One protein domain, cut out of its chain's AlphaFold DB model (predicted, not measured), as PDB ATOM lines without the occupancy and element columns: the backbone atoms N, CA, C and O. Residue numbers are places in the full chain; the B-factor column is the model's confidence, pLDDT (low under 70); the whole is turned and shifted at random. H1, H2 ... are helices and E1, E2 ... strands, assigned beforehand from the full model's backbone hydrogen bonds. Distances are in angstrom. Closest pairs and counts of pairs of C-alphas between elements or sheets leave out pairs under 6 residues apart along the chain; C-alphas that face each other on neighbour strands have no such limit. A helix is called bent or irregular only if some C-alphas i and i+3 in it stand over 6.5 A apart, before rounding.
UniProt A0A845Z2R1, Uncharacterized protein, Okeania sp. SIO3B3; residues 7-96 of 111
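AT A GLANCE: This is residues 7 to 96 of the 111 residues of an uncharacterized protein of Okeania sp. SIO3B3 (UniProt A0A845Z2R1). A twisted antiparallel ribbon of three strands, E1, E2 and E3, runs through the middle, with helix H2 packed lengthwise on one face and short H1 beside H2, away from the sheet. The long helix H6 lies past the E3 edge, with short H4 next to its residues 86 to 90, and residues 77 to 82 stick out. The printed part has 90 residues, with six named helices and three named strands in the order H1 H2 E1 H3 H4 E2 E3 H5 H6; the class is mixed, helices and strands. It is only just loose, close to compact, with a radius of gyration of the C-alphas of 14.7 A and spans of 38 by 31 by 18 A.

IN THESE COORDINATES: H1 is residues 8 to 12, beginning at C-alpha 8 (357.265, 318.187, 545.010). H2, residues 17 to 26, is 14.3 A long, and E1, residues 31 to 36, is 15.7 A. H3 is residues 38 to 41 and H4 is residues 45 to 48. E2, residues 51 to 59, is 23.9 A long and begins at C-alpha 51 (341.086, 294.173, 538.691). E3, residues 66 to 72, is 19.3 A. H5 is residues 74 to 78. H6, residues 80 to 96, is 25.5 A and ends at C-alpha 96 (325.518, 303.887, 535.952); it is neither bent nor irregular, but only just: C-alphas 92 and 95 are 6.2 A apart.

HOW THE PARTS SIT: The sheet runs E1, E2, E3, and is only just strongly twisted, its C-alphas lying up to 4.3 A off the best plane. E1 and E2 are antiparallel at 149 degrees, with N 34 and O 56 within hydrogen-bond range at 2.9 A. E2 and E3 form a hairpin at 163 degrees, with N 55 and O 69 at 2.9 A. H2 is on the sheet at a height of 9.0 A, over E2 and along the strands at 12 degrees on the local plane; these are two layers, a helix on one face of a sheet. Its closest C-alphas to E1 are Val 21 and Leu 31, 6.1 A. H1 is close to H2 but not clearly touching, Asp 10 to Leu 23 at 7.1 A between C-alphas. H3 is on the opposite face from H2, at a height of 9.3 A. H6 only grazes the sheet with residues 83 to 94, and only just touches H4, with 3 pairs of C-alphas within 8 A, the closest Cys 47 and Ile 90 at 6.3 A. H5 is close to H6 but not clearly touching, the closest C-alphas being Glu 76 and Leu 83, 6.3 A. H2 and H6 are apart. In H1 and H2 every O i to N i+4 pair is within hydrogen-bond range; in H6 10 of 13 are, in H5 0 of 1, beside 2 of 2 O i to N i+3 pairs, and H3 and H4 are too short for an O i to N i+4 pair.

THE WHOLE: The two C-alphas farthest apart, Glu 62 and Lys 78, are 40.9 A apart. The printed part has no cut and no long link; E2 to E3 is short. The mean pLDDT of the printed part is 74.6, and residues 60 to 65, 74 and 76 to 96 are under 70.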
ATOM      1  N   GLU A   7     354.831 319.808 548.896       80.69
ATOM      2  CA  GLU A   7     356.191 319.701 548.377       80.69
ATOM      3  C   GLU A   7     356.204 318.780 547.153       80.69
ATOM      4  O   GLU A   7     355.429 317.824 547.051       80.69
ATOM      5  N   ILE A   8     357.105 319.038 546.204       76.69
ATOM      6  CA  ILE A   8     357.265 318.187 545.010       76.69
ATOM      7  C   ILE A   8     357.619 316.750 545.431       76.69
ATOM      8  O   ILE A   8     357.223 315.771 544.795       76.69
ATOM      9  N   GLU A   9     358.337 316.615 546.538       76.75
ATOM     10  CA  GLU A   9     358.717 315.365 547.178       76.75
ATOM     11  C   GLU A   9     357.506 314.557 547.653       76.75
ATOM     12  O   GLU A   9     357.561 313.324 547.620       76.75
ATOM     13  N   ASP A  10     356.414 315.217 548.057       72.50
ATOM     14  CA  ASP A  10     355.167 314.543 548.431       72.50
ATOM     15  C   ASP A  10     354.543 313.869 547.204       72.50
ATOM     16  O   ASP A  10     354.142 312.708 547.278       72.50
ATOM     17  N   LEU A  11     354.545 314.559 546.055       73.50
ATOM     18  CA  LEU A  11     354.003 314.056 544.787       73.50
ATOM     19  C   LEU A  11     354.824 312.887 544.229       73.50
ATOM     20  O   LEU A  11     354.257 311.894 543.776       73.50
ATOM     21  N   LYS A  12     356.158 312.950 544.323       75.19
ATOM     22  CA  LYS A  12     357.054 311.860 543.884       75.19
ATOM     23  C   LYS A  12     356.834 310.553 544.648       75.19
ATOM     24  O   LYS A  12     357.186 309.485 544.156       75.19
ATOM     25  N   LYS A  13     356.290 310.623 545.864       75.62
ATOM     26  CA  LYS A  13     356.092 309.459 546.735       75.62
ATOM     27  C   LYS A  13     354.709 308.833 546.592       75.62
ATOM     28  O   LYS A  13     354.494 307.794 547.218       75.62
ATOM     29  N   VAL A  14     353.801 309.412 545.802       77.44
ATOM     30  CA  VAL A  14     352.434 308.910 545.599       77.44
ATOM     31  C   VAL A  14     352.460 307.631 544.764       77.44
ATOM     32  O   VAL A  14     352.357 307.648 543.545       77.44
ATOM     33  N   ASN A  15     352.627 306.500 545.440       79.62
ATOM     34  CA  ASN A  15     352.653 305.172 544.828       79.62
ATOM     35  C   ASN A  15     351.751 304.164 545.550       79.62
ATOM     36  O   ASN A  15     351.906 302.962 545.374       79.62
ATOM     37  N   SER A  16     350.851 304.644 546.409       82.50
ATOM     38  CA  SER A  16     349.862 303.798 547.068       82.50
ATOM     39  C   SER A  16     348.604 304.593 547.436       82.50
ATOM     40  O   SER A  16     348.702 305.800 547.700       82.50
ATOM     41  N   PRO A  17     347.436 303.931 547.535       83.50
ATOM     42  CA  PRO A  17     346.178 304.569 547.931       83.50
ATOM     43  C   PRO A  17     346.290 305.324 549.265       83.50
ATOM     44  O   PRO A  17     345.818 306.451 549.403       83.50
ATOM     45  N   LYS A  18     347.006 304.749 550.242       87.12
ATOM     46  CA  LYS A  18     347.251 305.375 551.553       87.12
ATOM     47  C   LYS A  18     347.999 306.702 551.436       87.12
ATOM     48  O   LYS A  18     347.675 307.652 552.143       87.12
ATOM     49  N   LYS A  19     348.993 306.781 550.548       86.19
ATOM     50  CA  LYS A  19     349.765 308.012 550.331       86.19
ATOM     51  C   LYS A  19     348.970 309.071 549.575       86.19
ATOM     52  O   LYS A  19     349.142 310.248 549.870       86.19
ATOM     53  N   ILE A  20     348.072 308.663 548.674       84.62
ATOM     54  CA  ILE A  20     347.100 309.572 548.049       84.62
ATOM     55  C   ILE A  20     346.249 310.232 549.143       84.62
ATOM     56  O   ILE A  20     346.200 311.455 549.227       84.62
ATOM     57  N   VAL A  21     345.654 309.441 550.041       87.44
ATOM     58  CA  VAL A  21     344.841 309.970 551.151       87.44
ATOM     59  C   VAL A  21     345.649 310.873 552.078       87.44
ATOM     60  O   VAL A  21     345.194 311.962 552.413       87.44
ATOM     61  N   ALA A  22     346.867 310.472 552.448       86.56
ATOM     62  CA  ALA A  22     347.741 311.291 553.285       86.56
ATOM     63  C   ALA A  22     348.044 312.665 552.660       86.56
ATOM     64  O   ALA A  22     348.097 313.663 553.376       86.56
ATOM     65  N   LEU A  23     348.195 312.729 551.334       86.56
ATOM     66  CA  LEU A  23     348.437 313.971 550.606       86.56
ATOM     67  C   LEU A  23     347.226 314.910 550.649       86.56
ATOM     68  O   LEU A  23     347.366 316.089 550.965       86.56
ATOM     69  N   PHE A  24     346.026 314.387 550.401       82.88
ATOM     70  CA  PHE A  24     344.799 315.175 550.535       82.88
ATOM     71  C   PHE A  24     344.544 315.600 551.989       82.88
ATOM     72  O   PHE A  24     344.146 316.738 552.232       82.88
ATOM     73  N   ASN A  25     344.869 314.747 552.962       85.38
ATOM     74  CA  ASN A  25     344.787 315.097 554.380       85.38
ATOM     75  C   ASN A  25     345.782 316.194 554.768       85.38
ATOM     76  O   ASN A  25     345.420 317.107 555.510       85.38
ATOM     77  N   LYS A  26     346.996 316.178 554.201       84.62
ATOM     78  CA  LYS A  26     347.965 317.274 554.350       84.62
ATOM     79  C   LYS A  26     347.389 318.589 553.833       84.62
ATOM     80  O   LYS A  26     347.628 319.608 554.453       84.62
ATOM     81  N   LEU A  27     346.599 318.572 552.761       82.06
ATOM     82  CA  LEU A  27     345.929 319.755 552.204       82.06
ATOM     83  C   LEU A  27     344.706 320.239 553.004       82.06
ATOM     84  O   LEU A  27     344.095 321.239 552.632       82.06
ATOM     85  N   GLY A  28     344.348 319.558 554.093       80.69
ATOM     86  CA  GLY A  28     343.192 319.900 554.922       80.69
ATOM     87  C   GLY A  28     341.874 319.269 554.463       80.69
ATOM     88  O   GLY A  28     340.827 319.588 555.026       80.69
ATOM     89  N   TYR A  29     341.892 318.362 553.480       79.69
ATOM     90  CA  TYR A  29     340.732 317.516 553.192       79.69
ATOM     91  C   TYR A  29     340.651 316.406 554.241       79.69
ATOM     92  O   TYR A  29     341.655 315.804 554.571       79.69
ATOM     93  N   ASN A  30     339.471 316.091 554.767       84.38
ATOM     94  CA  ASN A  30     339.320 314.991 555.728       84.38
ATOM     95  C   ASN A  30     338.895 313.714 554.997       84.38
ATOM     96  O   ASN A  30     337.711 313.367 555.019       84.38
ATOM     97  N   LEU A  31     339.840 313.063 554.312       86.50
ATOM     98  CA  LEU A  31     339.600 311.842 553.542       86.50
ATOM     99  C   LEU A  31     339.927 310.575 554.345       86.50
ATOM    100  O   LEU A  31     340.898 310.508 555.105       86.50
ATOM    101  N   GLN A  32     339.112 309.552 554.122       86.69
ATOM    102  CA  GLN A  32     339.239 308.196 554.641       86.69
ATOM    103  C   GLN A  32     339.512 307.226 553.487       86.69
ATOM    104  O   GLN A  32     339.186 307.526 552.340       86.69
ATOM    105  N   LEU A  33     340.132 306.087 553.798       89.12
ATOM    106  CA  LEU A  33     340.412 305.003 552.858       89.12
ATOM    107  C   LEU A  33     339.722 303.732 553.344       89.12
ATOM    108  O   LEU A  33     339.925 303.328 554.488       89.12
ATOM    109  N   GLU A  34     339.005 303.078 552.448       88.19
ATOM    110  CA  GLU A  34     338.354 301.793 552.671       88.19
ATOM    111  C   GLU A  34     338.720 300.840 551.530       88.19
ATOM    112  O   GLU A  34     338.776 301.245 550.367       88.19
ATOM    113  N   SER A  35     339.032 299.590 551.867       87.19
ATOM    114  CA  SER A  35     339.174 298.520 550.875       87.19
ATOM    115  C   SER A  35     337.788 297.966 550.601       87.19
ATOM    116  O   SER A  35     337.076 297.676 551.558       87.19
ATOM    117  N   LEU A  36     337.425 297.813 549.333       84.00
ATOM    118  CA  LEU A  36     336.138 297.237 548.951       84.00
ATOM    119  C   LEU A  36     336.337 295.875 548.303       84.00
ATOM    120  O   LEU A  36     337.320 295.659 547.587       84.00
ATOM    121  N   GLU A  37     335.372 294.988 548.517       83.00
ATOM    122  CA  GLU A  37     335.239 293.793 547.693       83.00
ATOM    123  C   GLU A  37     334.775 294.201 546.287       83.00
ATOM    124  O   GLU A  37     333.984 295.133 546.105       83.00
ATOM    125  N   ILE A  38     335.306 293.546 545.253       79.44
ATOM    126  CA  ILE A  38     335.023 293.930 543.865       79.44
ATOM    127  C   ILE A  38     333.560 293.682 543.487       79.44
ATOM    128  O   ILE A  38     332.996 294.380 542.640       79.44
ATOM    129  N   GLU A  39     332.948 292.711 544.154       80.00
ATOM    130  CA  GLU A  39     331.545 292.343 544.075       80.00
ATOM    131  C   GLU A  39     330.635 293.533 544.409       80.00
ATOM    132  O   GLU A  39     329.588 293.697 543.782       80.00
ATOM    133  N   GLU A  40     331.064 294.430 545.307       77.06
ATOM    134  CA  GLU A  40     330.305 295.627 545.697       77.06
ATOM    135  C   GLU A  40     330.205 296.685 544.587       77.06
ATOM    136  O   GLU A  40     329.372 297.594 544.659       77.06
ATOM    137  N   LEU A  41     331.054 296.603 543.558       74.31
ATOM    138  CA  LEU A  41     331.008 297.519 542.418       74.31
ATOM    139  C   LEU A  41     330.023 297.083 541.325       74.31
ATOM    140  O   LEU A  41     329.829 297.844 540.375       74.31
ATOM    141  N   GLU A  42     329.433 295.885 541.433       79.00
ATOM    142  CA  GLU A  42     328.489 295.317 540.454       79.00
ATOM    143  C   GLU A  42     329.005 295.391 538.998       79.00
ATOM    144  O   GLU A  42     328.259 295.613 538.040       79.00
ATOM    145  N   LEU A  43     330.322 295.239 538.808       75.25
ATOM    146  CA  LEU A  43     330.940 295.320 537.487       75.25
ATOM    147  C   LEU A  43     330.635 294.069 536.649       75.25
ATOM    148  O   LEU A  43     330.545 292.964 537.186       75.25
ATOM    149  N   PRO A  44     330.582 294.189 535.307       76.19
ATOM    150  CA  PRO A  44     330.532 293.023 534.433       76.19
ATOM    151  C   PRO A  44     331.685 292.051 534.727       76.19
ATOM    152  O   PRO A  44     332.826 292.475 534.930       76.19
ATOM    153  N   THR A  45     331.425 290.741 534.678       76.75
ATOM    154  CA  THR A  45     332.401 289.697 535.050       76.75
ATOM    155  C   THR A  45     333.731 289.833 534.298       76.75
ATOM    156  O   THR A  45     334.805 289.711 534.883       76.75
ATOM    157  N   SER A  46     333.679 290.190 533.012       72.81
ATOM    158  CA  SER A  46     334.860 290.432 532.168       72.81
ATOM    159  C   SER A  46     335.749 291.588 532.648       72.81
ATOM    160  O   SER A  46     336.955 291.586 532.394       72.81
ATOM    161  N   CYS A  47     335.160 292.565 533.335       71.38
ATOM    162  CA  CYS A  47     335.846 293.712 533.917       71.38
ATOM    163  C   CYS A  47     336.420 293.364 535.290       71.38
ATOM    164  O   CYS A  47     337.601 293.610 535.526       71.38
ATOM    165  N   SER A  48     335.615 292.722 536.147       77.38
ATOM    166  CA  SER A  48     336.042 292.315 537.492       77.38
ATOM    167  C   SER A  48     337.285 291.415 537.473       77.38
ATOM    168  O   SER A  48     338.242 291.665 538.193       77.38
ATOM    169  N   ALA A  49     337.360 290.470 536.529       79.00
ATOM    170  CA  ALA A  49     338.491 289.551 536.382       79.00
ATOM    171  C   ALA A  49     339.834 290.218 536.008       79.00
ATOM    172  O   ALA A  49     340.859 289.538 535.926       79.00
ATOM    173  N   SER A  50     339.826 291.521 535.706       77.00
ATOM    174  CA  SER A  50     341.008 292.300 535.313       77.00
ATOM    175  C   SER A  50     341.520 293.218 536.434       77.00
ATOM    176  O   SER A  50     342.564 293.848 536.268       77.00
ATOM    177  N   ILE A  51     340.795 293.305 537.549       81.56
ATOM    178  CA  ILE A  51     341.086 294.173 538.691       81.56
ATOM    179  C   ILE A  51     341.646 293.309 539.825       81.56
ATOM    180  O   ILE A  51     341.158 292.210 540.069       81.56
ATOM    181  N   ASP A  52     342.692 293.806 540.471       82.81
ATOM    182  CA  ASP A  52     343.374 293.171 541.600       82.81
ATOM    183  C   ASP A  52     342.830 293.702 542.932       82.81
ATOM    184  O   ASP A  52     342.370 292.934 543.767       82.81
ATOM    185  N   ASN A  53     342.799 295.031 543.091       82.69
ATOM    186  CA  ASN A  53     342.322 295.684 544.311       82.69
ATOM    187  C   ASN A  53     341.387 296.850 543.992       82.69
ATOM    188  O   ASN A  53     341.545 297.551 542.986       82.69
ATOM    189  N   VAL A  54     340.447 297.094 544.905       86.00
ATOM    190  CA  VAL A  54     339.526 298.229 544.860       86.00
ATOM    191  C   VAL A  54     339.621 299.005 546.162       86.00
ATOM    192  O   VAL A  54     339.477 298.450 547.250       86.00
ATOM    193  N   TYR A  55     339.801 300.316 546.043       85.88
ATOM    194  CA  TYR A  55     339.780 301.217 547.184       85.88
ATOM    195  C   TYR A  55     338.757 302.323 546.989       85.88
ATOM    196  O   TYR A  55     338.655 302.916 545.913       85.88
ATOM    197  N   LYS A  56     338.055 302.654 548.066       85.00
ATOM    198  CA  LYS A  56     337.200 303.826 548.169       85.00
ATOM    199  C   LYS A  56     337.892 304.875 549.021       85.00
ATOM    200  O   LYS A  56     338.261 304.628 550.165       85.00
ATOM    201  N   ILE A  57     338.048 306.064 548.460       86.44
ATOM    202  CA  ILE A  57     338.527 307.246 549.165       86.44
ATOM    203  C   ILE A  57     337.355 308.211 549.292       86.44
ATOM    204  O   ILE A  57     336.767 308.594 548.281       86.44
ATOM    205  N   TYR A  58     336.994 308.606 550.510       85.12
ATOM    206  CA  TYR A  58     335.805 309.430 550.736       85.12
ATOM    207  C   TYR A  58     335.976 310.441 551.871       85.12
ATOM    208  O   TYR A  58     336.747 310.224 552.802       85.12
ATOM    209  N   GLY A  59     335.266 311.568 551.779       81.69
ATOM    210  CA  GLY A  59     335.266 312.627 552.795       81.69
ATOM    211  C   GLY A  59     334.158 312.478 553.846       81.69
ATOM    212  O   GLY A  59     333.055 312.041 553.530       81.69
ATOM    213  N   GLY A  60     334.439 312.874 555.095       66.88
ATOM    214  CA  GLY A  60     333.546 312.658 556.249       66.88
ATOM    215  C   GLY A  60     332.458 313.711 556.538       66.88
ATOM    216  O   GLY A  60     331.659 313.495 557.446       66.88
ATOM    217  N   ARG A  61     332.392 314.852 555.834       53.66
ATOM    218  CA  ARG A  61     331.299 315.841 555.995       53.66
ATOM    219  C   ARG A  61     330.759 316.317 554.648       53.66
ATOM    220  O   ARG A  61     331.507 316.395 553.681       53.66
ATOM    221  N   GLU A  62     329.450 316.578 554.642       47.06
ATOM    222  CA  GLU A  62     328.570 316.977 553.532       47.06
ATOM    223  C   GLU A  62     329.297 317.602 552.333       47.06
ATOM    224  O   GLU A  62     329.830 318.707 552.413       47.06
ATOM    225  N   GLY A  63     329.318 316.872 551.212       53.16
ATOM    226  CA  GLY A  63     330.064 317.291 550.020       53.16
ATOM    227  C   GLY A  63     330.731 316.184 549.198       53.16
ATOM    228  O   GLY A  63     331.635 316.482 548.434       53.16
ATOM    229  N   ASN A  64     330.291 314.926 549.334       62.44
ATOM    230  CA  ASN A  64     330.182 313.897 548.280       62.44
ATOM    231  C   ASN A  64     331.391 313.538 547.388       62.44
ATOM    232  O   ASN A  64     331.171 312.883 546.366       62.44
ATOM    233  N   LEU A  65     332.633 313.887 547.729       66.75
ATOM    234  CA  LEU A  65     333.776 313.356 546.986       66.75
ATOM    235  C   LEU A  65     334.008 311.894 547.384       66.75
ATOM    236  O   LEU A  65     334.512 311.610 548.470       66.75
ATOM    237  N   GLU A  66     333.609 310.986 546.496       74.88
ATOM    238  CA  GLU A  66     333.939 309.562 546.535       74.88
ATOM    239  C   GLU A  66     334.817 309.249 545.322       74.88
ATOM    240  O   GLU A  66     334.400 309.427 544.176       74.88
ATOM    241  N   ILE A  67     336.040 308.800 545.578       77.81
ATOM    242  CA  ILE A  67     336.996 308.387 544.557       77.81
ATOM    243  C   ILE A  67     337.151 306.877 544.669       77.81
ATOM    244  O   ILE A  67     337.482 306.359 545.735       77.81
ATOM    245  N   PHE A  68     336.939 306.180 543.558       79.19
ATOM    246  CA  PHE A  68     337.230 304.758 543.444       79.19
ATOM    247  C   PHE A  68     338.566 304.586 542.732       79.19
ATOM    248  O   PHE A  68     338.745 305.066 541.612       79.19
ATOM    249  N   LEU A  69     339.503 303.914 543.390       82.50
ATOM    250  CA  LEU A  69     340.793 303.551 542.827       82.50
ATOM    251  C   LEU A  69     340.783 302.053 542.527       82.50
ATOM    252  O   LEU A  69     340.590 301.243 543.430       82.50
ATOM    253  N   LEU A  70     340.987 301.710 541.258       82.38
ATOM    254  CA  LEU A  70     341.023 300.331 540.777       82.38
ATOM    255  C   LEU A  70     342.447 300.004 540.346       82.38
ATOM    256  O   LEU A  70     342.974 300.615 539.414       82.38
ATOM    257  N   GLU A  71     343.065 299.040 541.015       80.12
ATOM    258  CA  GLU A  71     344.361 298.504 540.612       80.12
ATOM    259  C   GLU A  71     344.126 297.348 539.642       80.12
ATOM    260  O   GLU A  71     343.370 296.426 539.935       80.12
ATOM    261  N   LEU A  72     344.739 297.403 538.461       78.50
ATOM    262  CA  LEU A  72     344.603 296.358 537.444       78.50
ATOM    263  C   LEU A  72     345.687 295.293 537.611       78.50
ATOM    264  O   LEU A  72     346.825 295.600 537.969       78.50
ATOM    265  N   LEU A  73     345.367 294.052 537.243       77.19
ATOM    266  CA  LEU A  73     346.341 292.963 537.211       77.19
ATOM    267  C   LEU A  73     347.482 293.281 536.232       77.19
ATOM    268  O   LEU A  73     347.252 293.654 535.081       77.19
ATOM    269  N   GLN A  74     348.731 293.033 536.638       69.25
ATOM    270  CA  GLN A  74     349.925 293.364 535.842       69.25
ATOM    271  C   GLN A  74     349.911 292.761 534.422       69.25
ATOM    272  O   GLN A  74     350.407 293.364 533.470       69.25
ATOM    273  N   LYS A  75     349.311 291.573 534.258       70.94
ATOM    274  CA  LYS A  75     349.159 290.895 532.958       70.94
ATOM    275  C   LYS A  75     348.342 291.706 531.945       70.94
ATOM    276  O   LYS A  75     348.569 291.574 530.747       70.94
ATOM    277  N   GLU A  76     347.438 292.560 532.416       66.44
ATOM    278  CA  GLU A  76     346.539 293.353 531.579       66.44
ATOM    279  C   GLU A  76     347.298 294.515 530.898       66.44
ATOM    280  O   GLU A  76     347.035 294.833 529.736       66.44
ATOM    281  N   PHE A  77     348.351 295.050 531.533       61.72
ATOM    282  CA  PHE A  77     349.213 296.102 530.967       61.72
ATOM    283  C   PHE A  77     350.031 295.664 529.742       61.72
ATOM    284  O   PHE A  77     350.514 296.508 528.990       61.72
ATOM    285  N   LYS A  78     350.163 294.355 529.491       60.47
ATOM    286  CA  LYS A  78     350.896 293.828 528.328       60.47
ATOM    287  C   LYS A  78     350.114 293.947 527.010       60.47
ATOM    288  O   LYS A  78     350.707 293.828 525.942       60.47
ATOM    289  N   THR A  79     348.803 294.205 527.054       55.38
ATOM    290  CA  THR A  79     347.924 294.263 525.869       55.38
ATOM    291  C   THR A  79     347.298 295.644 525.683       55.38
ATOM    292  O   THR A  79     346.194 295.910 526.144       55.38
ATOM    293  N   ASN A  80     347.985 296.515 524.943       59.56
ATOM    294  CA  ASN A  80     347.703 297.956 524.865       59.56
ATOM    295  C   ASN A  80     346.258 298.318 524.424       59.56
ATOM    296  O   ASN A  80     345.636 299.200 525.004       59.56
ATOM    297  N   ARG A  81     345.667 297.605 523.450       59.53
ATOM    298  CA  ARG A  81     344.349 297.976 522.885       59.53
ATOM    299  C   ARG A  81     343.143 297.449 523.670       59.53
ATOM    300  O   ARG A  81     342.248 298.215 524.010       59.53
ATOM    301  N   LYS A  82     343.127 296.151 523.996       64.50
ATOM    302  CA  LYS A  82     342.025 295.537 524.768       64.50
ATOM    303  C   LYS A  82     341.928 296.115 526.181       64.50
ATOM    304  O   LYS A  82     340.837 296.196 526.733       64.50
ATOM    305  N   LEU A  83     343.056 296.542 526.751       62.38
ATOM    306  CA  LEU A  83     343.100 297.200 528.051       62.38
ATOM    307  C   LEU A  83     342.390 298.555 528.039       62.38
ATOM    308  O   LEU A  83     341.604 298.832 528.937       62.38
ATOM    309  N   GLN A  84     342.636 299.382 527.018       59.03
ATOM    310  CA  GLN A  84     341.977 300.682 526.880       59.03
ATOM    311  C   GLN A  84     340.459 300.519 526.755       59.03
ATOM    312  O   GLN A  84     339.712 301.185 527.465       59.03
ATOM    313  N   GLU A  85     339.999 299.578 525.928       64.19
ATOM    314  CA  GLU A  85     338.571 299.259 525.782       64.19
ATOM    315  C   GLU A  85     337.952 298.762 527.103       64.19
ATOM    316  O   GLU A  85     336.852 299.181 527.472       64.19
ATOM    317  N   LYS A  86     338.672 297.933 527.872       65.25
ATOM    318  CA  LYS A  86     338.246 297.487 529.209       65.25
ATOM    319  C   LYS A  86     338.191 298.627 530.229       65.25
ATOM    320  O   LYS A  86     337.210 298.715 530.956       65.25
ATOM    321  N   ILE A  87     339.193 299.507 530.276       64.56
ATOM    322  CA  ILE A  87     339.220 300.668 531.184       64.56
ATOM    323  C   ILE A  87     338.061 301.615 530.867       64.56
ATOM    324  O   ILE A  87     337.369 302.056 531.782       64.56
ATOM    325  N   ILE A  88     337.802 301.875 529.582       63.38
ATOM    326  CA  ILE A  88     336.644 302.659 529.132       63.38
ATOM    327  C   ILE A  88     335.340 301.973 529.559       63.38
ATOM    328  O   ILE A  88     334.423 302.629 530.039       63.38
ATOM    329  N   THR A  89     335.256 300.648 529.445       65.12
ATOM    330  CA  THR A  89     334.066 299.896 529.868       65.12
ATOM    331  C   THR A  89     333.859 299.974 531.385       65.12
ATOM    332  O   THR A  89     332.744 300.231 531.834       65.12
ATOM    333  N   ILE A  90     334.915 299.809 532.187       65.12
ATOM    334  CA  ILE A  90     334.868 299.962 533.649       65.12
ATOM    335  C   ILE A  90     334.412 301.382 534.007       65.12
ATOM    336  O   ILE A  90     333.470 301.556 534.783       65.12
ATOM    337  N   SER A  91     335.012 302.396 533.380       62.12
ATOM    338  CA  SER A  91     334.701 303.800 533.653       62.12
ATOM    339  C   SER A  91     333.282 304.197 533.245       62.12
ATOM    340  O   SER A  91     332.686 305.060 533.877       62.12
ATOM    341  N   GLN A  92     332.703 303.556 532.228       63.62
ATOM    342  CA  GLN A  92     331.332 303.809 531.781       63.62
ATOM    343  C   GLN A  92     330.264 303.091 532.615       63.62
ATOM    344  O   GLN A  92     329.099 303.494 532.566       63.62
ATOM    345  N   ASN A  93     330.619 302.034 533.352       62.34
ATOM    346  CA  ASN A  93     329.663 301.262 534.152       62.34
ATOM    347  C   ASN A  93     329.613 301.698 535.625       62.34
ATOM    348  O   ASN A  93     328.525 301.706 536.198       62.34
ATOM    349  N   ILE A  94     330.720 302.175 536.205       59.06
ATOM    350  CA  ILE A  94     330.744 302.730 537.578       59.06
ATOM    351  C   ILE A  94     329.745 303.903 537.780       59.06
ATOM    352  O   ILE A  94     329.042 303.918 538.788       59.06
ATOM    353  N   PRO A  95     329.579 304.856 536.838       53.22
ATOM    354  CA  PRO A  95     328.613 305.951 536.968       53.22
ATOM    355  C   PRO A  95     327.151 305.520 536.808       53.22
ATOM    356  O   PRO A  95     326.247 306.266 537.180       53.22
ATOM    357  N   LYS A  96     326.889 304.351 536.208       48.97
ATOM    358  CA  LYS A  96     325.518 303.887 535.952       48.97
ATOM    359  C   LYS A  96     324.889 303.241 537.183       48.97
ATOM    360  O   LYS A  96     323.674 303.334 537.329       48.97
TER     361      LYS A  96